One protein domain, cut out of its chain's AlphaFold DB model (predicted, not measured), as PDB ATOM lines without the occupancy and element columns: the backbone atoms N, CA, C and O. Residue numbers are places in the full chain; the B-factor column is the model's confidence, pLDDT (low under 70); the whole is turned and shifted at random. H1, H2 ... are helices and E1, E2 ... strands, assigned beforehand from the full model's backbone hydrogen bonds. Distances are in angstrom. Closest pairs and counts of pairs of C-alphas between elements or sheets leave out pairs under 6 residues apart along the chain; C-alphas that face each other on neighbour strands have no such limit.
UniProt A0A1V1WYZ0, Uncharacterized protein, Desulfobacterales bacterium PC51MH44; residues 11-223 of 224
ATOM      1  N   VAL A  11      50.849 -68.764 -22.756       47.19
ATOM      2  CA  VAL A  11      51.805 -67.691 -23.050       47.19
ATOM      3  C   VAL A  11      51.749 -67.426 -24.550       47.19
ATOM      4  O   VAL A  11      52.186 -68.246 -25.361       47.19
ATOM      5  N   VAL A  12      51.190 -66.283 -24.935       54.41
ATOM      6  CA  VAL A  12      51.117 -65.847 -26.328       54.41
ATOM      7  C   VAL A  12      52.189 -64.785 -26.526       54.41
ATOM      8  O   VAL A  12      52.161 -63.729 -25.896       54.41
ATOM      9  N   LYS A  13      53.138 -65.016 -27.439       50.75
ATOM     10  CA  LYS A  13      53.916 -63.898 -27.986       50.75
ATOM     11  C   LYS A  13      52.948 -63.034 -28.786       50.75
ATOM     12  O   LYS A  13      52.572 -63.396 -29.898       50.75
ATOM     13  N   GLY A  14      52.493 -61.943 -28.179       54.19
ATOM     14  CA  GLY A  14      51.687 -60.938 -28.843       54.19
ATOM     15  C   GLY A  14      52.566 -60.231 -29.853       54.19
ATOM     16  O   GLY A  14      53.514 -59.538 -29.487       54.19
ATOM     17  N   ILE A  15      52.278 -60.455 -31.126       53.00
ATOM     18  CA  ILE A  15      52.852 -59.667 -32.202       53.00
ATOM     19  C   ILE A  15      51.779 -58.643 -32.552       53.00
ATOM     20  O   ILE A  15      50.724 -59.020 -33.054       53.00
ATOM     21  N   PHE A  16      52.032 -57.362 -32.303       62.22
ATOM     22  CA  PHE A  16      51.124 -56.277 -32.699       62.22
ATOM     23  C   PHE A  16      51.211 -55.942 -34.198       62.22
ATOM     24  O   PHE A  16      50.864 -54.841 -34.618       62.22
ATOM     25  N   LYS A  17      51.725 -56.869 -35.016       53.34
ATOM     26  CA  LYS A  17      51.894 -56.638 -36.449       53.34
ATOM     27  C   LYS A  17      50.524 -56.389 -37.063       53.34
ATOM     28  O   LYS A  17      49.580 -57.123 -36.793       53.34
ATOM     29  N   ASP A  18      50.471 -55.332 -37.861       61.41
ATOM     30  CA  ASP A  18      49.329 -54.935 -38.683       61.41
ATOM     31  C   ASP A  18      48.130 -54.329 -37.924       61.41
ATOM     32  O   ASP A  18      47.101 -54.055 -38.536       61.41
ATOM     33  N   ARG A  19      48.269 -54.015 -36.623       68.94
ATOM     34  CA  ARG A  19      47.256 -53.259 -35.860       68.94
ATOM     35  C   ARG A  19      47.673 -51.804 -35.641       68.94
ATOM     36  O   ARG A  19      48.858 -51.551 -35.420       68.94
ATOM     37  N   PRO A  20      46.730 -50.842 -35.660       69.56
ATOM     38  CA  PRO A  20      47.028 -49.490 -35.214       69.56
ATOM     39  C   PRO A  20      47.384 -49.530 -33.726       69.56
ATOM     40  O   PRO A  20      46.635 -50.092 -32.927       69.56
ATOM     41  N   LEU A  21      48.527 -48.944 -33.378       74.19
ATOM     42  CA  LEU A  21      49.036 -48.870 -32.016       74.19
ATOM     43  C   LEU A  21      49.042 -47.422 -31.536       74.19
ATOM     44  O   LEU A  21      49.136 -46.479 -32.328       74.19
ATOM     45  N   ASN A  22      49.012 -47.218 -30.221       77.88
ATOM     46  CA  ASN A  22      49.367 -45.914 -29.676       77.88
ATOM     47  C   ASN A  22      50.810 -45.553 -30.110       77.88
ATOM     48  O   ASN A  22      51.718 -46.365 -29.902       77.88
ATOM     49  N   PRO A  23      51.077 -44.333 -30.631       80.00
ATOM     50  CA  PRO A  23      52.415 -43.927 -31.085       80.00
ATOM     51  C   PRO A  23      53.522 -44.117 -30.038       80.00
ATOM     52  O   PRO A  23      54.700 -44.290 -30.360       80.00
ATOM     53  N   ARG A  24      53.159 -44.081 -28.751       78.31
ATOM     54  CA  ARG A  24      54.089 -44.346 -27.657       78.31
ATOM     55  C   ARG A  24      54.505 -45.812 -27.593       78.31
ATOM     56  O   ARG A  24      55.685 -46.085 -27.389       78.31
ATOM     57  N   LEU A  25      53.565 -46.732 -27.796       75.25
ATOM     58  CA  LEU A  25      53.856 -48.160 -27.881       75.25
ATOM     59  C   LEU A  25      54.667 -48.491 -29.128       75.25
ATOM     60  O   LEU A  25      55.637 -49.233 -29.006       75.25
ATOM     61  N   GLU A  26      54.351 -47.885 -30.276       76.69
ATOM     62  CA  GLU A  26      55.142 -48.041 -31.511       76.69
ATOM     63  C   GLU A  26      56.610 -47.667 -31.283       76.69
ATOM     64  O   GLU A  26      57.527 -48.376 -31.699       76.69
ATOM     65  N   LYS A  27      56.849 -46.565 -30.561       77.88
ATOM     66  CA  LYS A  27      58.201 -46.119 -30.219       77.88
ATOM     67  C   LYS A  27      58.892 -47.047 -29.214       77.88
ATOM     68  O   LYS A  27      60.097 -47.265 -29.326       77.88
ATOM     69  N   LYS A  28      58.160 -47.545 -28.212       73.31
ATOM     70  CA  LYS A  28      58.705 -48.380 -27.126       73.31
ATOM     71  C   LYS A  28      58.997 -49.813 -27.575       73.31
ATOM     72  O   LYS A  28      59.973 -50.406 -27.126       73.31
ATOM     73  N   HIS A  29      58.175 -50.341 -28.473       68.31
ATOM     74  CA  HIS A  29      58.253 -51.697 -29.004       68.31
ATOM     75  C   HIS A  29      58.443 -51.629 -30.517       68.31
ATOM     76  O   HIS A  29      57.546 -51.954 -31.291       68.31
ATOM     77  N   SER A  30      59.632 -51.197 -30.942       62.53
ATOM     78  CA  SER A  30      59.970 -51.035 -32.361       62.53
ATOM     79  C   SER A  30      59.964 -52.351 -33.150       62.53
ATOM     80  O   SER A  30      59.813 -52.339 -34.369       62.53
ATOM     81  N   ASP A  31      60.087 -53.490 -32.466       65.94
ATOM     82  CA  ASP A  31      59.905 -54.837 -33.017       65.94
ATOM     83  C   ASP A  31      58.475 -55.384 -32.827       65.94
ATOM     84  O   ASP A  31      58.190 -56.520 -33.218       65.94
ATOM     85  N   CYS A  32      57.584 -54.584 -32.227       63.06
ATOM     86  CA  CYS A  32      56.175 -54.874 -31.945       63.06
ATOM     87  C   CYS A  32      55.947 -56.224 -31.247       63.06
ATOM     88  O   CYS A  32      54.886 -56.835 -31.404       63.06
ATOM     89  N   THR A  33      56.944 -56.708 -30.499       70.12
ATOM     90  CA  THR A  33      56.901 -58.020 -29.853       70.12
ATOM     91  C   THR A  33      56.809 -57.845 -28.346       70.12
ATOM     92  O   THR A  33      57.744 -57.384 -27.695       70.12
ATOM     93  N   VAL A  34      55.674 -58.245 -27.772       78.19
ATOM     94  CA  VAL A  34      55.461 -58.238 -26.322       78.19
ATOM     95  C   VAL A  34      54.973 -59.613 -25.891       78.19
ATOM     96  O   VAL A  34      54.087 -60.208 -26.501       78.19
ATOM     97  N   GLU A  35      55.574 -60.157 -24.836       85.81
ATOM     98  CA  GLU A  35      55.078 -61.389 -24.227       85.81
ATOM     99  C   GLU A  35      53.790 -61.077 -23.460       85.81
ATOM    100  O   GLU A  35      53.785 -60.214 -22.577       85.81
ATOM    101  N   LEU A  36      52.700 -61.757 -23.818       88.50
ATOM    102  CA  LEU A  36      51.375 -61.538 -23.257       88.50
ATOM    103  C   LEU A  36      50.833 -62.832 -22.643       88.50
ATOM    104  O   LEU A  36      50.976 -63.925 -23.193       88.50
ATOM    105  N   ILE A  37      50.145 -62.679 -21.523       91.00
ATOM    106  CA  ILE A  37      49.302 -63.702 -20.912       91.00
ATOM    107  C   ILE A  37      47.869 -63.365 -21.300       91.00
ATOM    108  O   ILE A  37      47.459 -62.212 -21.160       91.00
ATOM    109  N   ALA A  38      47.120 -64.335 -21.815       91.94
ATOM    110  CA  ALA A  38      45.766 -64.106 -22.301       91.94
ATOM    111  C   ALA A  38      44.742 -64.955 -21.549       91.94
ATOM    112  O   ALA A  38      45.006 -66.109 -21.212       91.94
ATOM    113  N   PHE A  39      43.557 -64.390 -21.350       92.38
ATOM    114  CA  PHE A  39      42.376 -65.109 -20.892       92.38
ATOM    115  C   PHE A  39      41.122 -64.519 -21.539       92.38
ATOM    116  O   PHE A  39      41.099 -63.350 -21.935       92.38
ATOM    117  N   ASP A  40      40.078 -65.333 -21.633       93.25
ATOM    118  CA  ASP A  40      38.793 -64.910 -22.178       93.25
ATOM    119  C   ASP A  40      37.887 -64.395 -21.052       93.25
ATOM    120  O   ASP A  40      37.793 -64.990 -19.976       93.25
ATOM    121  N   PHE A  41      37.195 -63.285 -21.302       92.56
ATOM    122  CA  PHE A  41      36.196 -62.698 -20.416       92.56
ATOM    123  C   PHE A  41      34.895 -62.470 -21.194       92.56
ATOM    124  O   PHE A  41      34.672 -61.427 -21.813       92.56
ATOM    125  N   GLY A  42      34.020 -63.479 -21.173       89.00
ATOM    126  CA  GLY A  42      32.815 -63.481 -21.998       89.00
ATOM    127  C   GLY A  42      33.182 -63.449 -23.489       89.00
ATOM    128  O   GLY A  42      33.924 -64.325 -23.924       89.00
ATOM    129  N   PRO A  43      32.679 -62.480 -24.280       89.19
ATOM    130  CA  PRO A  43      33.047 -62.344 -25.689       89.19
ATOM    131  C   PRO A  43      34.387 -61.627 -25.912       89.19
ATOM    132  O   PRO A  43      34.831 -61.564 -27.052       89.19
ATOM    133  N   ASN A  44      34.995 -61.058 -24.864       91.56
ATOM    134  CA  ASN A  44      36.194 -60.233 -24.977       91.56
ATOM    135  C   ASN A  44      37.439 -61.052 -24.643       91.56
ATOM    136  O   ASN A  44      37.445 -61.822 -23.679       91.56
ATOM    137  N   LYS A  45      38.526 -60.801 -25.360       93.19
ATOM    138  CA  LYS A  45      39.854 -61.306 -25.023       93.19
ATOM    139  C   LYS A  45      40.622 -60.269 -24.213       93.19
ATOM    140  O   LYS A  45      40.720 -59.107 -24.603       93.19
ATOM    141  N   ILE A  46      41.204 -60.686 -23.091       94.19
ATOM    142  CA  ILE A  46      42.048 -59.827 -22.255       94.19
ATOM    143  C   ILE A  46      43.478 -60.347 -22.300       94.19
ATOM    144  O   ILE A  46      43.738 -61.522 -22.053       94.19
ATOM    145  N   GLN A  47      44.413 -59.456 -22.616       93.56
ATOM    146  CA  GLN A  47      45.832 -59.755 -22.752       93.56
ATOM    147  C   GLN A  47      46.643 -58.841 -21.836       93.56
ATOM    148  O   GLN A  47      46.517 -57.623 -21.897       93.56
ATOM    149  N   ILE A  48      47.488 -59.422 -20.991       94.44
ATOM    150  CA  ILE A  48      48.303 -58.719 -19.997       94.44
ATOM    151  C   ILE A  48      49.775 -58.900 -20.348       94.44
ATOM    152  O   ILE A  48      50.223 -60.022 -20.574       94.44
ATOM    153  N   GLN A  49      50.551 -57.821 -20.338       93.12
ATOM    154  CA  GLN A  49      52.003 -57.893 -20.477       93.12
ATOM    155  C   GLN A  49      52.628 -58.768 -19.392       93.12
ATOM    156  O   GLN A  49      52.461 -58.509 -18.202       93.12
ATOM    157  N   ALA A  50      53.414 -59.767 -19.792       91.44
ATOM    158  CA  ALA A  50      54.013 -60.732 -18.871       91.44
ATOM    159  C   ALA A  50      54.895 -60.072 -17.796       91.44
ATOM    160  O   ALA A  50      54.934 -60.554 -16.668       91.44
ATOM    161  N   ALA A  51      55.538 -58.938 -18.100       91.75
ATOM    162  CA  ALA A  51      56.312 -58.160 -17.126       91.75
ATOM    163  C   ALA A  51      55.460 -57.660 -15.940       91.75
ATOM    164  O   ALA A  51      55.948 -57.618 -14.813       91.75
ATOM    165  N   ILE A  52      54.169 -57.354 -16.148       94.00
ATOM    166  CA  ILE A  52      53.251 -57.018 -15.045       94.00
ATOM    167  C   ILE A  52      53.196 -58.169 -14.042       94.00
ATOM    168  O   ILE A  52      53.271 -57.954 -12.836       94.00
ATOM    169  N   VAL A  53      53.084 -59.394 -14.545       92.31
ATOM    170  CA  VAL A  53      52.919 -60.597 -13.728       92.31
ATOM    171  C   VAL A  53      54.237 -61.000 -13.077       92.31
ATOM    172  O   VAL A  53      54.309 -61.130 -11.856       92.31
ATOM    173  N   LYS A  54      55.289 -61.138 -13.888       92.00
ATOM    174  CA  LYS A  54      56.582 -61.701 -13.483       92.00
ATOM    175  C   LYS A  54      57.428 -60.729 -12.658       92.00
ATOM    176  O   LYS A  54      58.109 -61.171 -11.743       92.00
ATOM    177  N   GLU A  55      57.396 -59.434 -12.976       93.31
ATOM    178  CA  GLU A  55      58.333 -58.448 -12.410       93.31
ATOM    179  C   GLU A  55      57.670 -57.446 -11.462       93.31
ATOM    180  O   GLU A  55      58.318 -56.965 -10.538       93.31
ATOM    181  N   LEU A  56      56.401 -57.085 -11.691       94.31
ATOM    182  CA  LEU A  56      55.735 -56.045 -10.893       94.31
ATOM    183  C   LEU A  56      54.829 -56.605  -9.798       94.31
ATOM    184  O   LEU A  56      54.761 -56.030  -8.713       94.31
ATOM    185  N   LEU A  57      54.100 -57.683 -10.091       93.00
ATOM    186  CA  LEU A  57      53.230 -58.352  -9.124       93.00
ATOM    187  C   LEU A  57      53.919 -59.528  -8.430       93.00
ATOM    188  O   LEU A  57      53.527 -59.849  -7.313       93.00
ATOM    189  N   GLU A  58      54.921 -60.137  -9.073       94.06
ATOM    190  CA  GLU A  58      55.661 -61.307  -8.574       94.06
ATOM    191  C   GLU A  58      54.727 -62.474  -8.192       94.06
ATOM    192  O   GLU A  58      54.898 -63.142  -7.172       94.06
ATOM    193  N   ILE A  59      53.708 -62.709  -9.022       93.06
ATOM    194  CA  ILE A  59      52.736 -63.802  -8.871       93.06
ATOM    195  C   ILE A  59      52.753 -64.701 -10.105       93.06
ATOM    196  O   ILE A  59      53.279 -64.328 -11.153       93.06
ATOM    197  N   ASP A  60      52.168 -65.890  -9.996       93.44
ATOM    198  CA  ASP A  60      51.987 -66.764 -11.150       93.44
ATOM    199  C   ASP A  60      50.895 -66.250 -12.109       93.44
ATOM    200  O   ASP A  60      50.048 -65.418 -11.765       93.44
ATOM    201  N   GLU A  61      50.926 -66.750 -13.346       91.81
ATOM    202  CA  GLU A  61      50.032 -66.313 -14.422       91.81
ATOM    203  C   GLU A  61      48.558 -66.615 -14.135       91.81
ATOM    204  O   GLU A  61      47.692 -65.817 -14.489       91.81
ATOM    205  N   GLU A  62      48.262 -67.728 -13.457       92.81
ATOM    206  CA  GLU A  62      46.893 -68.108 -13.111       92.81
ATOM    207  C   GLU A  62      46.329 -67.171 -12.034       92.81
ATOM    208  O   GLU A  62      45.191 -66.703 -12.139       92.81
ATOM    209  N   ALA A  63      47.130 -66.840 -11.018       93.19
ATOM    210  CA  ALA A  63      46.781 -65.857  -9.999       93.19
ATOM    211  C   ALA A  63      46.577 -64.460 -10.602       93.19
ATOM    212  O   ALA A  63      45.628 -63.765 -10.227       93.19
ATOM    213  N   ALA A  64      47.417 -64.058 -11.561       92.62
ATOM    214  CA  ALA A  64      47.245 -62.802 -12.282       92.62
ATOM    215  C   ALA A  64      45.957 -62.791 -13.112       92.62
ATOM    216  O   ALA A  64      45.160 -61.863 -12.968       92.62
ATOM    217  N   ALA A  65      45.707 -63.831 -13.916       93.19
ATOM    218  CA  ALA A  65      44.486 -63.954 -14.710       93.19
ATOM    219  C   ALA A  65      43.241 -63.855 -13.819       93.19
ATOM    220  O   ALA A  65      42.384 -63.009 -14.065       93.19
ATOM    221  N   LYS A  66      43.192 -64.600 -12.705       93.94
ATOM    222  CA  LYS A  66      42.091 -64.524 -11.726       93.94
ATOM    223  C   LYS A  66      41.940 -63.137 -11.102       93.94
ATOM    224  O   LYS A  66      40.818 -62.693 -10.866       93.94
ATOM    225  N   ALA A  67      43.042 -62.444 -10.812       92.75
ATOM    226  CA  ALA A  67      42.995 -61.105 -10.231       92.75
ATOM    227  C   ALA A  67      42.395 -60.079 -11.205       92.75
ATOM    228  O   ALA A  67      41.514 -59.313 -10.813       92.75
ATOM    229  N   PHE A  68      42.841 -60.072 -12.464       95.25
ATOM    230  CA  PHE A  68      42.296 -59.186 -13.496       95.25
ATOM    231  C   PHE A  68      40.862 -59.564 -13.872       95.25
ATOM    232  O   PHE A  68      40.001 -58.689 -13.932       95.25
ATOM    233  N   GLU A  69      40.568 -60.855 -14.034       95.44
ATOM    234  CA  GLU A  69      39.214 -61.348 -14.288       95.44
ATOM    235  C   GLU A  69      38.250 -60.939 -13.162       95.44
ATOM    236  O   GLU A  69      37.154 -60.447 -13.430       95.44
ATOM    237  N   GLY A  70      38.665 -61.065 -11.897       94.88
ATOM    238  CA  GLY A  70      37.871 -60.645 -10.741       94.88
ATOM    239  C   GLY A  70      37.562 -59.145 -10.730       94.88
ATOM    240  O   GLY A  70      36.446 -58.750 -10.380       94.88
ATOM    241  N   LEU A  71      38.514 -58.307 -11.159       95.50
ATOM    242  CA  LEU A  71      38.310 -56.863 -11.326       95.50
ATOM    243  C   LEU A  71      37.317 -56.569 -12.456       95.50
ATOM    244  O   LEU A  71      36.350 -55.843 -12.233       95.50
ATOM    245  N   CYS A  72      37.505 -57.181 -13.626       95.62
ATOM    246  CA  CYS A  72      36.607 -57.057 -14.777       95.62
ATOM    247  C   CYS A  72      35.175 -57.494 -14.451       95.62
ATOM    248  O   CYS A  72      34.214 -56.801 -14.797       95.62
ATOM    249  N   ARG A  73      35.025 -58.619 -13.745       95.81
ATOM    250  CA  ARG A  73      33.731 -59.147 -13.304       95.81
ATOM    251  C   ARG A  73      33.034 -58.179 -12.361       95.81
ATOM    252  O   ARG A  73      31.907 -57.783 -12.628       95.81
ATOM    253  N   SER A  74      33.734 -57.732 -11.322       95.75
ATOM    254  CA  SER A  74      33.174 -56.804 -10.334       95.75
ATOM    255  C   SER A  74      32.808 -55.454 -10.960       95.75
ATOM    256  O   SER A  74      31.779 -54.871 -10.623       95.75
ATOM    257  N   PHE A  75      33.617 -54.966 -11.904       96.12
ATOM    258  CA  PHE A  75      33.327 -53.747 -12.658       96.12
ATOM    259  C   PHE A  75      32.077 -53.910 -13.527       96.12
ATOM    260  O   PHE A  75      31.204 -53.043 -13.533       96.12
ATOM    261  N   SER A  76      31.953 -55.052 -14.209       95.19
ATOM    262  CA  SER A  76      30.781 -55.388 -15.022       95.19
ATOM    263  C   SER A  76      29.511 -55.495 -14.175       95.19
ATOM    264  O   SER A  76      28.463 -55.004 -14.586       95.19
ATOM    265  N   GLU A  77      29.596 -56.070 -12.972       95.75
ATOM    266  CA  GLU A  77      28.484 -56.135 -12.015       95.75
ATOM    267  C   GLU A  77      28.030 -54.740 -11.568       95.75
ATOM    268  O   GLU A  77      26.834 -54.456 -11.573       95.75
ATOM    269  N   VAL A  78      28.962 -53.841 -11.228       95.44
ATOM    270  CA  VAL A  78      28.630 -52.439 -10.909       95.44
ATOM    271  C   VAL A  78      27.981 -51.753 -12.111       95.44
ATOM    272  O   VAL A  78      26.959 -51.086 -11.961       95.44
ATOM    273  N   CYS A  79      28.521 -51.939 -13.318       95.00
ATOM    274  CA  CYS A  79      27.912 -51.384 -14.525       95.00
ATOM    275  C   CYS A  79      26.481 -51.896 -14.715       95.00
ATOM    276  O   CYS A  79      25.581 -51.105 -14.988       95.00
ATOM    277  N   PHE A  80      26.250 -53.195 -14.516       94.38
ATOM    278  CA  PHE A  80      24.929 -53.804 -14.621       94.38
ATOM    279  C   PHE A  80      23.937 -53.226 -13.600       94.38
ATOM    280  O   PHE A  80      22.860 -52.773 -13.990       94.38
ATOM    281  N   GLU A  81      24.311 -53.173 -12.320       94.44
ATOM    282  CA  GLU A  81      23.473 -52.634 -11.237       94.44
ATOM    283  C   GLU A  81      23.108 -51.164 -11.449       94.44
ATOM    284  O   GLU A  81      21.985 -50.741 -11.170       94.44
ATOM    285  N   HIS A  82      24.038 -50.382 -11.997       91.75
ATOM    286  CA  HIS A  82      23.819 -48.973 -12.300       91.75
ATOM    287  C   HIS A  82      23.315 -48.732 -13.730       91.75
ATOM    288  O   HIS A  82      23.183 -47.574 -14.130       91.75
ATOM    289  N   HIS A  83      22.977 -49.788 -14.480       91.94
ATOM    290  CA  HIS A  83      22.532 -49.765 -15.881       91.94
ATOM    291  C   HIS A  83      23.419 -48.909 -16.806       91.94
ATOM    292  O   HIS A  83      22.933 -48.134 -17.638       91.94
ATOM    293  N   ILE A  84      24.729 -49.037 -16.638       93.38
ATOM    294  CA  ILE A  84      25.770 -48.441 -17.470       93.38
ATOM    295  C   ILE A  84      26.035 -49.406 -18.623       93.38
ATOM    296  O   ILE A  84      26.350 -50.576 -18.409       93.38
ATOM    297  N   LYS A  85      25.874 -48.928 -19.858       92.56
ATOM    298  CA  LYS A  85      26.133 -49.743 -21.048       92.56
ATOM    299  C   LYS A  85      27.632 -49.848 -21.298       92.56
ATOM    300  O   LYS A  85      28.330 -48.835 -21.271       92.56
ATOM    301  N   VAL A  86      28.086 -51.058 -21.608       93.19
ATOM    302  CA  VAL A  86      29.471 -51.350 -21.980       93.19
ATOM    303  C   VAL A  86      29.537 -51.937 -23.389       93.19
ATOM    304  O   VAL A  86      28.625 -52.655 -23.801       93.19
ATOM    305  N   ASP A  87      30.596 -51.613 -24.121       91.69
ATOM    306  CA  ASP A  87      30.909 -52.208 -25.419       91.69
ATOM    307  C   ASP A  87      31.713 -53.511 -25.233       91.69
ATOM    308  O   ASP A  87      32.508 -53.609 -24.293       91.69
ATOM    309  N   PRO A  88      31.570 -54.501 -26.132       91.12
ATOM    310  CA  PRO A  88      32.509 -55.612 -26.216       91.12
ATOM    311  C   PRO A  88      33.832 -55.102 -26.803       91.12
ATOM    312  O   PRO A  88      33.878 -54.672 -27.958       91.12
ATOM    313  N   VAL A  89      34.881 -55.073 -25.983       93.62
ATOM    314  CA  VAL A  89      36.191 -54.513 -26.333       93.62
ATOM    315  C   VAL A  89      37.275 -55.443 -25.806       93.62
ATOM    316  O   VAL A  89      37.359 -55.663 -24.592       93.62
ATOM    317  N   ASP A  90      38.114 -55.936 -26.711       93.62
ATOM    318  CA  ASP A  90      39.326 -56.675 -26.363       93.62
ATOM    319  C   ASP A  90      40.340 -55.743 -25.696       93.62
ATOM    320  O   ASP A  90      40.469 -54.577 -26.069       93.62
ATOM    321  N   LEU A  91      41.078 -56.235 -24.704       94.44
ATOM    322  CA  LEU A  91      41.978 -55.400 -23.908       94.44
ATOM    323  C   LEU A  91      43.430 -55.843 -24.026       94.44
ATOM    324  O   LEU A  91      43.753 -57.012 -23.826       94.44
ATOM    325  N   PHE A  92      44.309 -54.866 -24.223       93.31
ATOM    326  CA  PHE A  92      45.757 -55.001 -24.123       93.31
ATOM    327  C   PHE A  92      46.254 -54.181 -22.935       93.31
ATOM    328  O   PHE A  92      46.287 -52.956 -22.985       93.31
ATOM    329  N   ILE A  93      46.629 -54.852 -21.852       95.00
ATOM    330  CA  ILE A  93      47.063 -54.231 -20.600       95.00
ATOM    331  C   ILE A  93      48.586 -54.265 -20.546       95.00
ATOM    332  O   ILE A  93      49.194 -55.333 -20.454       95.00
ATOM    333  N   LEU A  94      49.201 -53.090 -20.594       93.44
ATOM    334  CA  LEU A  94      50.644 -52.909 -20.725       93.44
ATOM    335  C   LEU A  94      51.167 -51.950 -19.652       93.44
ATOM    336  O   LEU A  94      50.398 -51.260 -18.977       93.44
ATOM    337  N   VAL A  95      52.490 -51.892 -19.501       92.31
ATOM    338  CA  VAL A  95      53.151 -50.985 -18.558       92.31
ATOM    339  C   VAL A  95      54.061 -49.967 -19.206       92.31
ATOM    340  O   VAL A  95      54.814 -50.241 -20.144       92.31
ATOM    341  N   ASP A  96      54.051 -48.776 -18.615       89.38
ATOM    342  CA  ASP A  96      54.912 -47.694 -19.044       89.38
ATOM    343  C   ASP A  96      55.512 -46.911 -17.872       89.38
ATOM    344  O   ASP A  96      54.830 -46.256 -17.091       89.38
ATOM    345  N   ASP A  97      56.826 -46.999 -17.725       88.12
ATOM    346  CA  ASP A  97      57.617 -46.368 -16.676       88.12
ATOM    347  C   ASP A  97      57.747 -44.853 -16.843       88.12
ATOM    348  O   ASP A  97      57.940 -44.141 -15.856       88.12
ATOM    349  N   GLU A  98      57.554 -44.346 -18.056       87.31
ATOM    350  CA  GLU A  98      57.579 -42.916 -18.329       87.31
ATOM    351  C   GLU A  98      56.197 -42.246 -18.167       87.31
ATOM    352  O   GLU A  98      56.054 -41.051 -18.442       87.31
ATOM    353  N   LEU A  99      55.134 -42.981 -17.805       84.00
ATOM    354  CA  LEU A  99      53.802 -42.394 -17.619       84.00
ATOM    355  C   LEU A  99      53.653 -41.644 -16.286       84.00
ATOM    356  O   LEU A  99      53.945 -42.134 -15.190       84.00
ATOM    357  N   GLY A 100      53.075 -40.445 -16.383       82.75
ATOM    358  CA  GLY A 100      52.602 -39.674 -15.235       82.75
ATOM    359  C   GLY A 100      51.333 -40.254 -14.597       82.75
ATOM    360  O   GLY A 100      51.169 -40.148 -13.381       82.75
ATOM    361  N   SER A 101      50.475 -40.893 -15.385       85.69
ATOM    362  CA  SER A 101      49.176 -41.452 -14.993       85.69
ATOM    363  C   SER A 101      48.770 -42.559 -15.963       85.69
ATOM    364  O   SER A 101      49.360 -42.662 -17.038       85.69
ATOM    365  N   GLY A 102      47.772 -43.366 -15.592       89.81
ATOM    366  CA  GLY A 102      47.127 -44.279 -16.534       89.81
ATOM    367  C   GLY A 102      46.612 -43.560 -17.776       89.81
ATOM    368  O   GLY A 102      46.335 -42.357 -17.740       89.81
ATOM    369  N   THR A 103      46.545 -44.302 -18.873       91.62
ATOM    370  CA  THR A 103      45.869 -43.875 -20.095       91.62
ATOM    371  C   THR A 103      45.283 -45.087 -20.797       91.62
ATOM    372  O   THR A 103      45.799 -46.204 -20.677       91.62
ATOM    373  N   SER A 104      44.226 -44.851 -21.557       92.44
ATOM    374  CA  SER A 104      43.665 -45.819 -22.475       92.44
ATOM    375  C   SER A 104      43.530 -45.235 -23.872       92.44
ATOM    376  O   SER A 104      43.389 -44.027 -24.067       92.44
ATOM    377  N   THR A 105      43.606 -46.093 -24.882       91.38
ATOM    378  CA  THR A 105      43.322 -45.720 -26.267       91.38
ATOM    379  C   THR A 105      42.485 -46.816 -26.901       91.38
ATOM    380  O   THR A 105      42.873 -47.979 -26.892       91.38
ATOM    381  N   LYS A 106      41.314 -46.442 -27.420       91.06
ATOM    382  CA  LYS A 106      40.361 -47.357 -28.049       91.06
ATOM    383  C   LYS A 106      40.471 -47.256 -29.563       91.06
ATOM    384  O   LYS A 106      40.417 -46.162 -30.125       91.06
ATOM    385  N   PHE A 107      40.567 -48.404 -30.208       90.06
ATOM    386  CA  PHE A 107      40.728 -48.554 -31.641       90.06
ATOM    387  C   PHE A 107      39.596 -49.397 -32.216       90.06
ATOM    388  O   PHE A 107      38.863 -50.091 -31.504       90.06
ATOM    389  N   ARG A 108      39.461 -49.320 -33.537       89.31
ATOM    390  CA  ARG A 108      38.631 -50.226 -34.319       89.31
ATOM    391  C   ARG A 108      39.548 -51.000 -35.251       89.31
ATOM    392  O   ARG A 108      40.318 -50.374 -35.978       89.31
ATOM    393  N   ASP A 109      39.465 -52.321 -35.199       83.69
ATOM    394  CA  ASP A 109      40.188 -53.197 -36.111       83.69
ATOM    395  C   ASP A 109      39.694 -52.954 -37.545       83.69
ATOM    396  O   ASP A 109      38.495 -52.772 -37.788       83.69
ATOM    397  N   VAL A 110      40.632 -52.852 -38.483       83.19
ATOM    398  CA  VAL A 110      40.338 -52.518 -39.882       83.19
ATOM    399  C   VAL A 110      39.780 -53.709 -40.655       83.19
ATOM    400  O   VAL A 110      39.071 -53.492 -41.638       83.19
ATOM    401  N   ASP A 111      40.059 -54.934 -40.204       82.69
ATOM    402  CA  ASP A 111      39.711 -56.157 -40.924       82.69
ATOM    403  C   ASP A 111      38.286 -56.618 -40.604       82.69
ATOM    404  O   ASP A 111      37.510 -56.921 -41.513       82.69
ATOM    405  N   ASP A 112      37.913 -56.647 -39.321       85.31
ATOM    406  CA  ASP A 112      36.611 -57.156 -38.864       85.31
ATOM    407  C   ASP A 112      35.734 -56.110 -38.155       85.31
ATOM    408  O   ASP A 112      34.573 -56.375 -37.823       85.31
ATOM    409  N   GLY A 113      36.246 -54.893 -37.955       85.06
ATOM    410  CA  GLY A 113      35.524 -53.810 -37.295       85.06
ATOM    411  C   GLY A 113      35.352 -53.993 -35.785       85.06
ATOM    412  O   GLY A 113      34.643 -53.177 -35.175       85.06
ATOM    413  N   SER A 114      35.964 -55.019 -35.186       88.69
ATOM    414  CA  SER A 114      35.960 -55.255 -33.743       88.69
ATOM    415  C   SER A 114      36.622 -54.100 -32.992       88.69
ATOM    416  O   SER A 114      37.380 -53.300 -33.547       88.69
ATOM    417  N   LEU A 115      36.262 -53.944 -31.720       92.00
ATOM    418  CA  LEU A 115      36.847 -52.921 -30.862       92.00
ATOM    419  C   LEU A 115      37.924 -53.556 -29.999       92.00
ATOM    420  O   LEU A 115      37.701 -54.592 -29.376       92.00
ATOM    421  N   PHE A 116      39.052 -52.873 -29.894       92.81
ATOM    422  CA  PHE A 116      40.065 -53.191 -28.903       92.81
ATOM    423  C   PHE A 116      40.564 -51.914 -28.244       92.81
ATOM    424  O   PHE A 116      40.441 -50.819 -28.798       92.81
ATOM    425  N   ALA A 117      41.103 -52.038 -27.041       93.94
ATOM    426  CA  ALA A 117      41.691 -50.929 -26.324       93.94
ATOM    427  C   ALA A 117      43.021 -51.323 -25.695       93.94
ATOM    428  O   ALA A 117      43.204 -52.423 -25.175       93.94
ATOM    429  N   GLU A 118      43.941 -50.375 -25.724       93.31
ATOM    430  CA  GLU A 118      45.200 -50.438 -25.007       93.31
ATOM    431  C   GLU A 118      45.026 -49.701 -23.688       93.31
ATOM    432  O   GLU A 118      44.592 -48.552 -23.679       93.31
ATOM    433  N   ILE A 119      45.370 -50.349 -22.581       95.38
ATOM    434  CA  ILE A 119      45.415 -49.760 -21.248       95.38
ATOM    435  C   ILE A 119      46.874 -49.748 -20.808       95.38
ATOM    436  O   ILE A 119      47.482 -50.801 -20.611       95.38
ATOM    437  N   LEU A 120      47.431 -48.554 -20.629       93.69
ATOM    438  CA  LEU A 120      48.801 -48.363 -20.168       93.69
ATOM    439  C   LEU A 120      48.793 -47.963 -18.696       93.69
ATOM    440  O   LEU A 120      48.260 -46.915 -18.326       93.69
ATOM    441  N   ILE A 121      49.414 -48.785 -17.853       93.81
ATOM    442  CA  ILE A 121      49.512 -48.538 -16.414       93.81
ATOM    443  C   ILE A 121      50.943 -48.093 -16.071       93.81
ATOM    444  O   ILE A 121      51.908 -48.770 -16.438       93.81
ATOM    445  N   PRO A 122      51.128 -46.986 -15.330       92.44
ATOM    446  CA  PRO A 122      52.441 -46.582 -14.857       92.44
ATOM    447  C   PRO A 122      53.076 -47.644 -13.959       92.44
ATOM    448  O   PRO A 122      52.457 -48.092 -12.995       92.44
ATOM    449  N   THR A 123      54.349 -47.988 -14.174       92.94
ATOM    450  CA  THR A 123      55.044 -48.976 -13.314       92.94
ATOM    451  C   THR A 123      55.067 -48.556 -11.840       92.94
ATOM    452  O   THR A 123      54.993 -49.388 -10.937       92.94
ATOM    453  N   LYS A 124      55.113 -47.244 -11.569       90.38
ATOM    454  CA  LYS A 124      55.040 -46.686 -10.210       90.38
ATOM    455  C   LYS A 124      53.738 -47.031  -9.477       90.38
ATOM    456  O   LYS A 124      53.766 -47.117  -8.250       90.38
ATOM    457  N   ASP A 125      52.637 -47.269 -10.188       90.94
ATOM    458  CA  ASP A 125      51.342 -47.575  -9.570       90.94
ATOM    459  C   ASP A 125      51.325 -48.988  -8.970       90.94
ATOM    460  O   ASP A 125      50.596 -49.246  -8.013       90.94
ATOM    461  N   PHE A 126      52.193 -49.880  -9.455       91.56
ATOM    462  CA  PHE A 126      52.412 -51.207  -8.875       91.56
ATOM    463  C   PHE A 126      53.243 -51.160  -7.585       91.56
ATOM    464  O   PHE A 126      53.094 -52.021  -6.724       91.56
ATOM    465  N   LYS A 127      54.056 -50.109  -7.390       87.50
ATOM    466  CA  LYS A 127      54.838 -49.896  -6.154       87.50
ATOM    467  C   LYS A 127      53.980 -49.394  -4.991       87.50
ATOM    468  O   LYS A 127      54.406 -49.427  -3.835       87.50
ATOM    469  N   VAL A 128      52.777 -48.900  -5.281       82.19
ATOM    470  CA  VAL A 128      51.826 -48.406  -4.286       82.19
ATOM    471  C   VAL A 128      50.764 -49.478  -4.054       82.19
ATOM    472  O   VAL A 128      50.097 -49.915  -4.987       82.19
ATOM    473  N   HIS A 129      50.605 -49.910  -2.799       80.31
ATOM    474  CA  HIS A 129      49.776 -51.065  -2.433       80.31
ATOM    475  C   HIS A 129      48.382 -51.042  -3.085       80.31
ATOM    476  O   HIS A 129      47.544 -50.208  -2.735       80.31
ATOM    477  N   GLU A 130      48.159 -51.991  -4.001       85.00
ATOM    478  CA  GLU A 130      46.911 -52.208  -4.749       85.00
ATOM    479  C   GLU A 130      46.446 -51.018  -5.617       85.00
ATOM    480  O   GLU A 130      45.353 -51.072  -6.173       85.00
ATOM    481  N   TYR A 131      47.250 -49.959  -5.775       87.81
ATOM    482  CA  TYR A 131      46.851 -48.751  -6.507       87.81
ATOM    483  C   TYR A 131      46.738 -48.982  -8.017       87.81
ATOM    484  O   TYR A 131      45.826 -48.449  -8.640       87.81
ATOM    485  N   TRP A 132      47.566 -49.859  -8.589       91.88
ATOM    486  CA  TRP A 132      47.440 -50.300  -9.984       91.88
ATOM    487  C   TRP A 132      46.039 -50.818 -10.331       91.88
ATOM    488  O   TRP A 132      45.572 -50.597 -11.444       91.88
ATOM    489  N   LYS A 133      45.338 -51.456  -9.377       93.50
ATOM    490  CA  LYS A 133      43.962 -51.933  -9.581       93.50
ATOM    491  C   LYS A 133      43.040 -50.757  -9.887       93.50
ATOM    492  O   LYS A 133      42.110 -50.893 -10.665       93.50
ATOM    493  N   TYR A 134      43.310 -49.596  -9.290       91.38
ATOM    494  CA  TYR A 134      42.491 -48.406  -9.465       91.38
ATOM    495  C   TYR A 134      42.736 -47.791 -10.813       91.38
ATOM    496  O   TYR A 134      41.788 -47.505 -11.536       91.38
ATOM    497  N   THR A 135      44.010 -47.614 -11.146       92.62
ATOM    498  CA  THR A 135      44.403 -47.129 -12.459       92.62
ATOM    499  C   THR A 135      43.791 -48.015 -13.537       92.62
ATOM    500  O   THR A 135      43.103 -47.497 -14.405       92.62
ATOM    501  N   PHE A 136      43.903 -49.339 -13.403       95.75
ATOM    502  CA  PHE A 136      43.263 -50.287 -14.310       95.75
ATOM    503  C   PHE A 136      41.749 -50.064 -14.441       95.75
ATOM    504  O   PHE A 136      41.272 -49.873 -15.551       95.75
ATOM    505  N   LEU A 137      40.995 -50.048 -13.336       95.44
ATOM    506  CA  LEU A 137      39.533 -49.884 -13.371       95.44
ATOM    507  C   LEU A 137      39.088 -48.533 -13.952       95.44
ATOM    508  O   LEU A 137      38.045 -48.454 -14.595       95.44
ATOM    509  N   HIS A 138      39.862 -47.472 -13.728       94.00
ATOM    510  CA  HIS A 138      39.585 -46.165 -14.314       94.00
ATOM    511  C   HIS A 138      39.787 -46.196 -15.836       94.00
ATOM    512  O   HIS A 138      38.878 -45.867 -16.592       94.00
ATOM    513  N   GLU A 139      40.943 -46.672 -16.306       95.56
ATOM    514  CA  GLU A 139      41.211 -46.776 -17.750       95.56
ATOM    515  C   GLU A 139      40.272 -47.781 -18.448       95.56
ATOM    516  O   GLU A 139      39.921 -47.625 -19.621       95.56
ATOM    517  N   LEU A 140      39.802 -48.791 -17.710       96.00
ATOM    518  CA  LEU A 140      38.762 -49.710 -18.153       96.00
ATOM    519  C   LEU A 140      37.448 -48.974 -18.439       96.00
ATOM    520  O   LEU A 140      36.806 -49.266 -19.442       96.00
ATOM    521  N   GLY A 141      37.067 -47.993 -17.614       95.12
ATOM    522  CA  GLY A 141      35.874 -47.172 -17.835       95.12
ATOM    523  C   GLY A 141      35.922 -46.386 -19.144       95.12
ATOM    524  O   GLY A 141      34.983 -46.482 -19.933       95.12
ATOM    525  N   HIS A 142      37.034 -45.704 -19.431       93.12
ATOM    526  CA  HIS A 142      37.235 -45.015 -20.716       93.12
ATOM    527  C   HIS A 142      37.157 -45.970 -21.918       93.12
ATOM    528  O   HIS A 142      36.672 -45.606 -22.989       93.12
ATOM    529  N   SER A 143      37.613 -47.212 -21.744       93.44
ATOM    530  CA  SER A 143      37.650 -48.209 -22.818       93.44
ATOM    531  C   SER A 143      36.290 -48.879 -23.052       93.44
ATOM    532  O   SER A 143      35.872 -49.091 -24.196       93.44
ATOM    533  N   TRP A 144      35.584 -49.226 -21.975       94.12
ATOM    534  CA  TRP A 144      34.378 -50.050 -22.022       94.12
ATOM    535  C   TRP A 144      33.081 -49.264 -22.074       94.12
ATOM    536  O   TRP A 144      32.127 -49.782 -22.645       94.12
ATOM    537  N   PHE A 145      32.985 -48.057 -21.516       93.50
ATOM    538  CA  PHE A 145      31.703 -47.354 -21.508       93.50
ATOM    539  C   PHE A 145      31.221 -47.035 -22.924       93.50
ATOM    540  O   PHE A 145      31.908 -46.410 -23.728       93.50
ATOM    541  N   SER A 146      29.975 -47.417 -23.201       87.88
ATOM    542  CA  SER A 146      29.251 -47.067 -24.425       87.88
ATOM    543  C   SER A 146      28.526 -45.724 -24.241       87.88
ATOM    544  O   SER A 146      27.334 -45.578 -24.523       87.88
ATOM    545  N   ILE A 147      29.228 -44.745 -23.662       84.94
ATOM    546  CA  ILE A 147      28.704 -43.416 -23.328       84.94
ATOM    547  C   ILE A 147      29.496 -42.385 -24.122       84.94
ATOM    548  O   ILE A 147      30.722 -42.400 -24.136       84.94
ATOM    549  N   LYS A 148      28.783 -41.473 -24.784       84.56
ATOM    550  CA  LYS A 148      29.390 -40.298 -25.411       84.56
ATOM    551  C   LYS A 148      29.188 -39.102 -24.495       84.56
ATOM    552  O   LYS A 148      28.101 -38.530 -24.477       84.56
ATOM    553  N   PHE A 149      30.225 -38.736 -23.754       83.25
ATOM    554  CA  PHE A 149      30.218 -37.513 -22.957       83.25
ATOM    555  C   PHE A 149      30.215 -36.290 -23.879       83.25
ATOM    556  O   PHE A 149      30.872 -36.278 -24.925       83.25
ATOM    557  N   SER A 150      29.451 -35.255 -23.520       84.69
ATOM    558  CA  SER A 150      29.500 -34.004 -24.274       84.69
ATOM    559  C   SER A 150      30.848 -33.317 -24.050       84.69
ATOM    560  O   SER A 150      31.466 -33.482 -23.001       84.69
ATOM    561  N   HIS A 151      31.295 -32.483 -24.993       83.31
ATOM    562  CA  HIS A 151      32.554 -31.744 -24.829       83.31
ATOM    563  C   HIS A 151      32.600 -30.951 -23.510       83.31
ATOM    564  O   HIS A 151      33.627 -30.918 -22.840       83.31
ATOM    565  N   LYS A 152      31.452 -30.398 -23.098       80.56
ATOM    566  CA  LYS A 152      31.294 -29.678 -21.834       80.56
ATOM    567  C   LYS A 152      31.479 -30.581 -20.613       80.56
ATOM    568  O   LYS A 152      32.041 -30.127 -19.618       80.56
ATOM    569  N   ASP A 153      30.997 -31.820 -20.663       79.94
ATOM    570  CA  ASP A 153      31.155 -32.780 -19.564       79.94
ATOM    571  C   ASP A 153      32.619 -33.184 -19.403       79.94
ATOM    572  O   ASP A 153      33.110 -33.245 -18.277       79.94
ATOM    573  N   ILE A 154      33.327 -33.353 -20.520       79.12
ATOM    574  CA  ILE A 154      34.767 -33.635 -20.549       79.12
ATOM    575  C   ILE A 154      35.552 -32.451 -19.965       79.12
ATOM    576  O   ILE A 154      36.314 -32.621 -19.019       79.12
ATOM    577  N   GLU A 155      35.311 -31.227 -20.449       77.75
ATOM    578  CA  GLU A 155      35.966 -30.011 -19.928       77.75
ATOM    579  C   GLU A 155      35.683 -29.769 -18.437       77.75
ATOM    580  O   GLU A 155      36.513 -29.218 -17.709       77.75
ATOM    581  N   SER A 156      34.502 -30.184 -17.971       72.12
ATOM    582  CA  SER A 156      34.094 -30.081 -16.568       72.12
ATOM    583  C   SER A 156      34.610 -31.236 -15.699       72.12
ATOM    584  O   SER A 156      34.400 -31.206 -14.486       72.12
ATOM    585  N   GLY A 157      35.271 -32.240 -16.287       75.62
ATOM    586  CA  GLY A 157      35.780 -33.426 -15.590       75.62
ATOM    587  C   GLY A 157      34.695 -34.408 -15.131       75.62
ATOM    588  O   GLY A 157      34.933 -35.198 -14.219       75.62
ATOM    589  N   TYR A 158      33.489 -34.351 -15.704       79.06
ATOM    590  CA  TYR A 158      32.396 -35.258 -15.343       79.06
ATOM    591  C   TYR A 158      32.579 -36.670 -15.890       79.06
ATOM    592  O   TYR A 158      32.116 -37.604 -15.241       79.06
ATOM    593  N   GLU A 159      33.263 -36.832 -17.024       84.88
ATOM    594  CA  GLU A 159      33.661 -38.151 -17.531       84.88
ATOM    595  C   GLU A 159      34.539 -38.880 -16.507       84.88
ATOM    596  O   GLU A 159      34.144 -39.925 -15.988       84.88
ATOM    597  N   ASP A 160      35.676 -38.280 -16.145       84.44
ATOM    598  CA  ASP A 160      36.621 -38.865 -15.191       84.44
ATOM    599  C   ASP A 160      35.967 -39.121 -13.831       84.44
ATOM    600  O   ASP A 160      36.171 -40.174 -13.233       84.44
ATOM    601  N   LEU A 161      35.122 -38.196 -13.356       82.19
ATOM    602  CA  LEU A 161      34.374 -38.384 -12.113       82.19
ATOM    603  C   LEU A 161      33.411 -39.572 -12.202       82.19
ATOM    604  O   LEU A 161      33.299 -40.349 -11.255       82.19
ATOM    605  N   PHE A 162      32.685 -39.702 -13.310       87.81
ATOM    606  CA  PHE A 162      31.759 -40.809 -13.513       87.81
ATOM    607  C   PHE A 162      32.500 -42.148 -13.503       87.81
ATOM    608  O   PHE A 162      32.097 -43.075 -12.798       87.81
ATOM    609  N   ILE A 163      33.624 -42.223 -14.212       91.19
ATOM    610  CA  ILE A 163      34.506 -43.394 -14.253       91.19
ATOM    611  C   ILE A 163      35.084 -43.707 -12.868       91.19
ATOM    612  O   ILE A 163      35.012 -44.852 -12.414       91.19
ATOM    613  N   ASP A 164      35.590 -42.699 -12.158       87.44
ATOM    614  CA  ASP A 164      36.125 -42.833 -10.802       87.44
ATOM    615  C   ASP A 164      35.073 -43.383  -9.835       87.44
ATOM    616  O   ASP A 164      35.369 -44.269  -9.033       87.44
ATOM    617  N   LEU A 165      33.829 -42.907  -9.918       88.50
ATOM    618  CA  LEU A 165      32.733 -43.404  -9.087       88.50
ATOM    619  C   LEU A 165      32.470 -44.892  -9.331       88.50
ATOM    620  O   LEU A 165      32.330 -45.645  -8.365       88.50
ATOM    621  N   VAL A 166      32.467 -45.341 -10.588       92.94
ATOM    622  CA  VAL A 166      32.315 -46.768 -10.926       92.94
ATOM    623  C   VAL A 166      33.509 -47.583 -10.423       92.94
ATOM    624  O   VAL A 166      33.316 -48.635  -9.807       92.94
ATOM    625  N   ALA A 167      34.737 -47.090 -10.600       91.62
ATOM    626  CA  ALA A 167      35.943 -47.743 -10.092       91.62
ATOM    627  C   ALA A 167      35.923 -47.865  -8.555       91.62
ATOM    628  O   ALA A 167      36.223 -48.927  -8.008       91.62
ATOM    629  N   ILE A 168      35.501 -46.819  -7.839       87.62
ATOM    630  CA  ILE A 168      35.366 -46.821  -6.373       87.62
ATOM    631  C   ILE A 168      34.264 -47.786  -5.917       87.62
ATOM    632  O   ILE A 168      34.478 -48.536  -4.961       87.62
ATOM    633  N   CYS A 169      33.104 -47.805  -6.581       89.94
ATOM    634  CA  CYS A 169      32.041 -48.771  -6.283       89.94
ATOM    635  C   CYS A 169      32.543 -50.209  -6.482       89.94
ATOM    636  O   CYS A 169      32.338 -51.069  -5.624       89.94
ATOM    637  N   THR A 170      33.309 -50.447  -7.548       92.31
ATOM    638  CA  THR A 170      33.952 -51.741  -7.829       92.31
ATOM    639  C   THR A 170      34.938 -52.131  -6.727       92.31
ATOM    640  O   THR A 170      34.962 -53.275  -6.267       92.31
ATOM    641  N   PHE A 171      35.722 -51.174  -6.230       86.62
ATOM    642  CA  PHE A 171      36.605 -51.416  -5.097       86.62
ATOM    643  C   PHE A 171      35.879 -51.776  -3.821       86.62
ATOM    644  O   PHE A 171      36.356 -52.645  -3.102       86.62
ATOM    645  N   ARG A 172      34.740 -51.151  -3.522       84.06
ATOM    646  CA  ARG A 172      33.996 -51.463  -2.293       84.06
ATOM    647  C   ARG A 172      33.505 -52.907  -2.260       84.06
ATOM    648  O   ARG A 172      33.368 -53.458  -1.171       84.06
ATOM    649  N   LYS A 173      33.298 -53.521  -3.427       84.06
ATOM    650  CA  LYS A 173      32.941 -54.940  -3.556       84.06
ATOM    651  C   LYS A 173      34.135 -55.884  -3.439       84.06
ATOM    652  O   LYS A 173      33.992 -56.987  -2.926       84.06
ATOM    653  N   THR A 174      35.311 -55.460  -3.900       80.56
ATOM    654  CA  THR A 174      36.501 -56.327  -4.018       80.56
ATOM    655  C   THR A 174      37.532 -56.124  -2.912       80.56
ATOM    656  O   THR A 174      38.319 -57.026  -2.630       80.56
ATOM    657  N   LEU A 175      37.539 -54.957  -2.266       76.25
ATOM    658  CA  LEU A 175      38.489 -54.562  -1.234       76.25
ATOM    659  C   LEU A 175      37.783 -53.965  -0.008       76.25
ATOM    660  O   LEU A 175      36.972 -53.043  -0.137       76.25
ATOM    661  N   PRO A 176      38.168 -54.387   1.213       69.00
ATOM    662  CA  PRO A 176      37.620 -53.824   2.438       69.00
ATOM    663  C   PRO A 176      37.795 -52.297   2.511       69.00
ATOM    664  O   PRO A 176      38.885 -51.798   2.224       69.00
ATOM    665  N   PRO A 177      36.796 -51.539   2.998       62.56
ATOM    666  CA  PRO A 177      36.775 -50.069   2.953       62.56
ATOM    667  C   PRO A 177      37.903 -49.380   3.745       62.56
ATOM    668  O   PRO A 177      38.180 -48.200   3.552       62.56
ATOM    669  N   HIS A 178      38.585 -50.103   4.638       64.94
ATOM    670  CA  HIS A 178      39.698 -49.594   5.447       64.94
ATOM    671  C   HIS A 178      41.077 -49.766   4.783       64.94
ATOM    672  O   HIS A 178      42.102 -49.428   5.382       64.94
ATOM    673  N   LYS A 179      41.131 -50.300   3.557       73.38
ATOM    674  CA  LYS A 179      42.385 -50.537   2.839       73.38
ATOM    675  C   LYS A 179      43.125 -49.236   2.531       73.38
ATOM    676  O   LYS A 179      42.541 -48.201   2.212       73.38
ATOM    677  N   ARG A 180      44.459 -49.310   2.581       71.50
ATOM    678  CA  ARG A 180      45.361 -48.182   2.303       71.50
ATOM    679  C   ARG A 180      45.129 -47.579   0.915       71.50
ATOM    680  O   ARG A 180      45.256 -46.366   0.778       71.50
ATOM    681  N   VAL A 181      44.722 -48.396  -0.058       73.19
ATOM    682  CA  VAL A 181      44.451 -47.975  -1.437       73.19
ATOM    683  C   VAL A 181      43.503 -46.775  -1.511       73.19
ATOM    684  O   VAL A 181      43.831 -45.812  -2.187       73.19
ATOM    685  N   TYR A 182      42.427 -46.714  -0.715       73.44
ATOM    686  CA  TYR A 182      41.497 -45.572  -0.722       73.44
ATOM    687  C   TYR A 182      42.166 -44.248  -0.320       73.44
ATOM    688  O   TYR A 182      41.803 -43.173  -0.807       73.44
ATOM    689  N   ARG A 183      43.178 -44.304   0.559       75.31
ATOM    690  CA  ARG A 183      43.990 -43.131   0.915       75.31
ATOM    691  C   ARG A 183      44.945 -42.752  -0.208       75.31
ATOM    692  O   ARG A 183      45.190 -41.563  -0.379       75.31
ATOM    693  N   GLU A 184      45.492 -43.730  -0.921       75.44
ATOM    694  CA  GLU A 184      46.398 -43.478  -2.044       75.44
ATOM    695  C   GLU A 184      45.633 -42.917  -3.246       75.44
ATOM    696  O   GLU A 184      46.056 -41.900  -3.782       75.44
ATOM    697  N   VAL A 185      44.436 -43.429  -3.555       73.50
ATOM    698  CA  VAL A 185      43.525 -42.823  -4.543       73.50
ATOM    699  C   VAL A 185      43.268 -41.359  -4.213       73.50
ATOM    700  O   VAL A 185      43.491 -40.490  -5.048       73.50
ATOM    701  N   ARG A 186      42.941 -41.050  -2.952       69.06
ATOM    702  CA  ARG A 186      42.737 -39.665  -2.501       69.06
ATOM    703  C   ARG A 186      43.951 -38.747  -2.704       69.06
ATOM    704  O   ARG A 186      43.782 -37.534  -2.791       69.06
ATOM    705  N   LYS A 187      45.168 -39.288  -2.627       68.19
ATOM    706  CA  LYS A 187      46.414 -38.511  -2.710       68.19
ATOM    707  C   LYS A 187      46.916 -38.370  -4.141       68.19
ATOM    708  O   LYS A 187      47.467 -37.325  -4.468       68.19
ATOM    709  N   HIS A 188      46.779 -39.428  -4.935       62.94
ATOM    710  CA  HIS A 188      47.450 -39.586  -6.221       62.94
ATOM    711  C   HIS A 188      46.528 -39.349  -7.419       62.94
ATOM    712  O   HIS A 188      47.014 -38.887  -8.449       62.94
ATOM    713  N   ARG A 189      45.210 -39.560  -7.293       62.72
ATOM    714  CA  ARG A 189      44.245 -39.039  -8.267       62.72
ATOM    715  C   ARG A 189      43.844 -37.628  -7.845       62.72
ATOM    716  O   ARG A 189      42.937 -37.410  -7.050       62.72
ATOM    717  N   THR A 190      44.531 -36.638  -8.402       51.06
ATOM    718  CA  THR A 190      44.199 -35.206  -8.294       51.06
ATOM    719  C   THR A 190      42.942 -34.801  -9.084       51.06
ATOM    720  O   THR A 190      42.789 -33.629  -9.416       51.06
ATOM    721  N   TYR A 191      42.010 -35.718  -9.367       50.03
ATOM    722  CA  TYR A 191      40.884 -35.526 -10.297       50.03
ATOM    723  C   TYR A 191      39.701 -34.746  -9.711       50.03
ATOM    724  O   TYR A 191      38.542 -35.077  -9.898       50.03
ATOM    725  N   PHE A 192      40.020 -33.641  -9.041       47.69
ATOM    726  CA  PHE A 192      39.161 -32.459  -8.939       47.69
ATOM    727  C   PHE A 192      39.937 -31.148  -9.155       47.69
ATOM    728  O   PHE A 192      39.459 -30.059  -8.830       47.69
ATOM    729  N   LEU A 193      41.149 -31.244  -9.706       42.94
ATOM    730  CA  LEU A 193      41.912 -30.136 -10.265       42.94
ATOM    731  C   LEU A 193      41.709 -30.116 -11.782       42.94
ATOM    732  O   LEU A 193      42.645 -30.348 -12.541       42.94
ATOM    733  N   THR A 194      40.505 -29.788 -12.253       44.19
ATOM    734  CA  THR A 194      40.432 -29.205 -13.595       44.19
ATOM    735  C   THR A 194      41.095 -27.836 -13.490       44.19
ATOM    736  O   THR A 194      40.518 -26.917 -12.908       44.19
ATOM    737  N   GLN A 195      42.298 -27.664 -14.040       42.38
ATOM    738  CA  GLN A 195      42.902 -26.332 -14.181       42.38
ATOM    739  C   GLN A 195      42.044 -25.383 -15.047       42.38
ATOM    740  O   GLN A 195      42.326 -24.189 -15.094       42.38
ATOM    741  N   GLN A 196      40.990 -25.882 -15.707       42.38
ATOM    742  CA  GLN A 196      40.182 -25.122 -16.662       42.38
ATOM    743  C   GLN A 196      38.793 -24.702 -16.159       42.38
ATOM    744  O   GLN A 196      38.271 -23.692 -16.627       42.38
ATOM    745  N   SER A 197      38.218 -25.365 -15.150       42.97
ATOM    746  CA  SER A 197      36.964 -24.919 -14.533       42.97
ATOM    747  C   SER A 197      37.239 -24.402 -13.116       42.97
ATOM    748  O   SER A 197      37.770 -25.103 -12.260       42.97
ATOM    749  N   LYS A 198      36.888 -23.144 -12.825       42.84
ATOM    750  CA  LYS A 198      37.041 -22.516 -11.493       42.84
ATOM    751  C   LYS A 198      36.159 -23.153 -10.395       42.84
ATOM    752  O   LYS A 198      35.928 -22.531  -9.359       42.84
ATOM    753  N   ARG A 199      35.620 -24.358 -10.600       46.31
ATOM    754  CA  ARG A 199      34.772 -25.076  -9.643       46.31
ATOM    755  C   ARG A 199      35.485 -26.335  -9.173       46.31
ATOM    756  O   ARG A 199      35.305 -27.420  -9.702       46.31
ATOM    757  N   PHE A 200      36.277 -26.151  -8.125       49.66
ATOM    758  CA  PHE A 200      36.846 -27.240  -7.347       49.66
ATOM    759  C   PHE A 200      35.731 -28.088  -6.729       49.66
ATOM    760  O   PHE A 200      34.942 -27.598  -5.920       49.66
ATOM    761  N   LEU A 201      35.726 -29.382  -7.022       53.69
ATOM    762  CA  LEU A 201      35.088 -30.375  -6.164       53.69
ATOM    763  C   LEU A 201      36.113 -30.680  -5.054       53.69
ATOM    764  O   LEU A 201      37.048 -31.455  -5.200       53.69
ATOM    765  N   GLY A 202      36.059 -29.914  -3.965       54.03
ATOM    766  CA  GLY A 202      37.119 -29.917  -2.953       54.03
ATOM    767  C   GLY A 202      37.368 -31.286  -2.301       54.03
ATOM    768  O   GLY A 202      36.519 -32.177  -2.300       54.03
ATOM    769  N   LYS A 203      38.522 -31.418  -1.632       57.56
ATOM    770  CA  LYS A 203      38.940 -32.596  -0.838       57.56
ATOM    771  C   LYS A 203      37.867 -33.111   0.142       57.56
ATOM    772  O   LYS A 203      37.923 -34.274   0.540       57.56
ATOM    773  N   GLU A 204      36.942 -32.248   0.562       61.81
ATOM    774  CA  GLU A 204      35.807 -32.579   1.431       61.81
ATOM    775  C   GLU A 204      34.658 -33.263   0.684       61.81
ATOM    776  O   GLU A 204      34.121 -34.243   1.193       61.81
ATOM    777  N   LEU A 205      34.344 -32.845  -0.546       65.06
ATOM    778  CA  LEU A 205      33.363 -33.551  -1.366       65.06
ATOM    779  C   LEU A 205      33.862 -34.951  -1.723       65.06
ATOM    780  O   LEU A 205      33.099 -35.903  -1.663       65.06
ATOM    781  N   TYR A 206      35.166 -35.114  -1.970       67.31
ATOM    782  CA  TYR A 206      35.747 -36.442  -2.170       67.31
ATOM    783  C   TYR A 206      35.566 -37.362  -0.947       67.31
ATOM    784  O   TYR A 206      35.320 -38.554  -1.099       67.31
ATOM    785  N   LYS A 207      35.641 -36.834   0.287       68.00
ATOM    786  CA  LYS A 207      35.325 -37.641   1.483       68.00
ATOM    787  C   LYS A 207      33.855 -38.057   1.508       68.00
ATOM    788  O   LYS A 207      33.570 -39.177   1.913       68.00
ATOM    789  N   GLN A 208      32.951 -37.162   1.110       70.94
ATOM    790  CA  GLN A 208      31.518 -37.454   1.038       70.94
ATOM    791  C   GLN A 208      31.222 -38.496  -0.046       70.94
ATOM    792  O   GLN A 208      30.489 -39.443   0.213       70.94
ATOM    793  N   ILE A 209      31.871 -38.383  -1.206       72.81
ATOM    794  CA  ILE A 209      31.810 -39.371  -2.286       72.81
ATOM    795  C   ILE A 209      32.316 -40.730  -1.809       72.81
ATOM    796  O   ILE A 209      31.636 -41.729  -1.987       72.81
ATOM    797  N   LEU A 210      33.474 -40.797  -1.147       74.31
ATOM    798  CA  LEU A 210      33.983 -42.072  -0.635       74.31
ATOM    799  C   LEU A 210      33.084 -42.696   0.441       74.31
ATOM    800  O   LEU A 210      33.092 -43.918   0.603       74.31
ATOM    801  N   HIS A 211      32.333 -41.879   1.180       77.62
ATOM    802  CA  HIS A 211      31.381 -42.373   2.167       77.62
ATOM    803  C   HIS A 211      30.221 -43.125   1.499       77.62
ATOM    804  O   HIS A 211      29.886 -44.228   1.936       77.62
ATOM    805  N   ASP A 212      29.677 -42.581   0.407       81.94
ATOM    806  CA  ASP A 212      28.550 -43.165  -0.328       81.94
ATOM    807  C   ASP A 212      28.644 -42.911  -1.852       81.94
ATOM    808  O   ASP A 212      27.953 -42.046  -2.390       81.94
ATOM    809  N   PRO A 213      29.523 -43.629  -2.575       82.88
ATOM    810  CA  PRO A 213      29.794 -43.368  -3.988       82.88
ATOM    811  C   PRO A 213      28.622 -43.774  -4.890       82.88
ATOM    812  O   PRO A 213      28.448 -43.193  -5.958       82.88
ATOM    813  N   GLU A 214      27.788 -44.720  -4.453       85.06
ATOM    814  CA  GLU A 214      26.640 -45.222  -5.215       85.06
ATOM    815  C   GLU A 214      25.557 -44.147  -5.376       85.06
ATOM    816  O   GLU A 214      24.987 -44.001  -6.461       85.06
ATOM    817  N   VAL A 215      25.311 -43.344  -4.331       86.50
ATOM    818  CA  VAL A 215      24.389 -42.198  -4.404       86.50
ATOM    819  C   VAL A 215      24.884 -41.164  -5.413       86.50
ATOM    820  O   VAL A 215      24.119 -40.749  -6.284       86.50
ATOM    821  N   TYR A 216      26.169 -40.802  -5.361       82.69
ATOM    822  CA  TYR A 216      26.751 -39.850  -6.314       82.69
ATOM    823  C   TYR A 216      26.741 -40.385  -7.748       82.69
ATOM    824  O   TYR A 216      26.452 -39.627  -8.674       82.69
ATOM    825  N   LEU A 217      27.015 -41.679  -7.937       85.12
ATOM    826  CA  LEU A 217      26.972 -42.323  -9.250       85.12
ATOM    827  C   LEU A 217      25.562 -42.276  -9.844       85.12
ATOM    828  O   LEU A 217      25.392 -41.903 -11.005       85.12
ATOM    829  N   ARG A 218      24.539 -42.595  -9.043       86.75
ATOM    830  CA  ARG A 218      23.135 -42.517  -9.466       86.75
ATOM    831  C   ARG A 218      22.741 -41.093  -9.861       86.75
ATOM    832  O   ARG A 218      22.118 -40.910 -10.905       86.75
ATOM    833  N   ASP A 219      23.109 -40.105  -9.053       83.56
ATOM    834  CA  ASP A 219      22.750 -38.704  -9.285       83.56
ATOM    835  C   ASP A 219      23.480 -38.113 -10.500       83.56
ATOM    836  O   ASP A 219      22.913 -37.303 -11.237       83.56
ATOM    837  N   LEU A 220      24.739 -38.505 -10.723       79.50
ATOM    838  CA  LEU A 220      25.510 -38.085 -11.889       79.50
ATOM    839  C   LEU A 220      24.974 -38.741 -13.164       79.50
ATOM    840  O   LEU A 220      24.786 -38.047 -14.156       79.50
ATOM    841  N   ARG A 221      24.619 -40.030 -13.120       80.69
ATOM    842  CA  ARG A 221      24.005 -40.736 -14.254       80.69
ATOM    843  C   ARG A 221      22.701 -40.093 -14.732       80.69
ATOM    844  O   ARG A 221      22.386 -40.167 -15.904       80.69
ATOM    845  N   GLN A 222      21.919 -39.464 -13.856       79.94
ATOM    846  CA  GLN A 222      20.700 -38.758 -14.281       79.94
ATOM    847  C   GLN A 222      20.981 -37.478 -15.085       79.94
ATOM    848  O   GLN A 222      20.061 -36.916 -15.675       79.94
ATOM    849  N   LYS A 223      22.227 -36.990 -15.071       73.00
ATOM    850  CA  LYS A 223      22.650 -35.748 -15.734       73.00
ATOM    851  C   LYS A 223      23.370 -35.988 -17.061       73.00
ATOM    852  O   LYS A 223      23.511 -35.025 -17.810       73.00
TER     853      LYS A 223
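This is residues 11 to 223 of the 224 residues of an uncharacterized protein of Desulfobacterales bacterium PC51MH44 (UniProt A0A1V1WYZ0). A strongly twisted sheet of six strands makes a wall, and helices H2, H3 and H5 cover one of its faces. H5 lies in the middle of the domain, between the sheet and further helices: H7 and H8 pack on it, H10 packs on H7, and H9 lies far from the sheet. The printed part has 213 residues, with ten named helices and six named strands in the order E1 H1 E2 E3 H2 H3 E4 E5 E6 H4 H5 H6 H7 H8 H9 H10. The sheet is mixed, in the order E1 E2 E3 E4 E6 E5, and the class is mixed, helices and strands. The whole is compact and rounded, with a radius of gyration of the C-alphas of 17.0 A and spans of 47 by 35 by 32 A.

Start at E1, residues 11 to 15, an edge strand antiparallel to E2, residues 33 to 41; N 12 and O 36 are 2.9 A apart. Between them H1, residues 23 to 28, only grazes the sheet. E2 bends by 53 degrees at residue 37 and forms a hairpin with E3, residues 44 to 49, where N 39 and O 46 are 3.0 A apart. H2, residues 50 to 57, stands up from the sheet, its height over the sheet 8.8 A. H3, residues 61 to 81, on the same face as H2, lies over E2 and E3 at a height over the sheet of 8.1 A. E4, residues 90 to 96, is parallel to E3, with N 47 and O 91 at 2.8 A; E3, H2, H3 and E4 form a strand-helix-strand unit, two parallel neighbour strands with helices between, and its crossover is left-handed. E5, residues 103 to 108, forms a hairpin with E6, residues 115 to 122, where N 105 and O 118 are 2.9 A apart; E6 is parallel to E4, with N 92 and O 117 at 2.8 A. H4, residues 123 to 126, grazes the sheet, only just touches H2 with 3 pairs of C-alphas within 8 A, the closest Leu 56 and Phe 126 at 6.2 A, and touches H5, residues 131 to 144, only at the corner, the C-alphas of Asp 125 and Trp 132 being closest at 4.8 A. H5, the hub, makes two layers with the sheet, a helix on one face, and runs along E6 at 23 degrees on the local plane. H6, residues 151 to 155, is close to but not clearly touching H7, residues 158 to 174. H7 touches H5 at a steep tilt of 55 degrees, opposite ways, the C-alphas of Leu 137 and Ala 167 being closest at 5.3 A. H3 touches H7 with its residues 71 to 79 alone, the closest C-alphas being Phe 75 and Thr 170 at 5.3 A. H8, residues 180 to 188, touches H5, the C-alphas of Tyr 131 and Val 181 being closest at 5.7 A. H9, residues 203 to 211, is close to but not clearly touching H10, residues 213 to 221. H10 touches H7 at a shallow tilt of 34 degrees, only just short of steep, the C-alphas of Leu 165 and Leu 217 being closest at 5.9 A. In H1, H3, H5, H6, H7, H8, H9 and H10 every O i to N i+4 pair is within hydrogen-bond range; in H2 3 of 4 are, and H4 is too short for such a pair.

Find C-alpha 11 at (51.805, -67.691, -23.050), where E1 begins. E2 runs 23.2 A from first to last C-alpha, and H3, the longest helix by residues, runs 30.0 A from C-alpha 61 at (50.032, -66.313, -14.422). E4 spans 19.4 A, E6 23.2 A, H5 19.9 A and H7 24.3 A. H10 ends at C-alpha 221, at (24.005, -40.736, -14.254).

The two C-alphas farthest apart, those of Val 11 and Lys 198, are 48.9 A apart. The printed part has no cut. The link from H8 to H9, residues 189 to 202, is long. Look at the B-factor column: the model's mean pLDDT over the printed part is 82.2, and it is under 70 in residues 11 to 20, 29 to 32, 176 to 178 and 186 to 207.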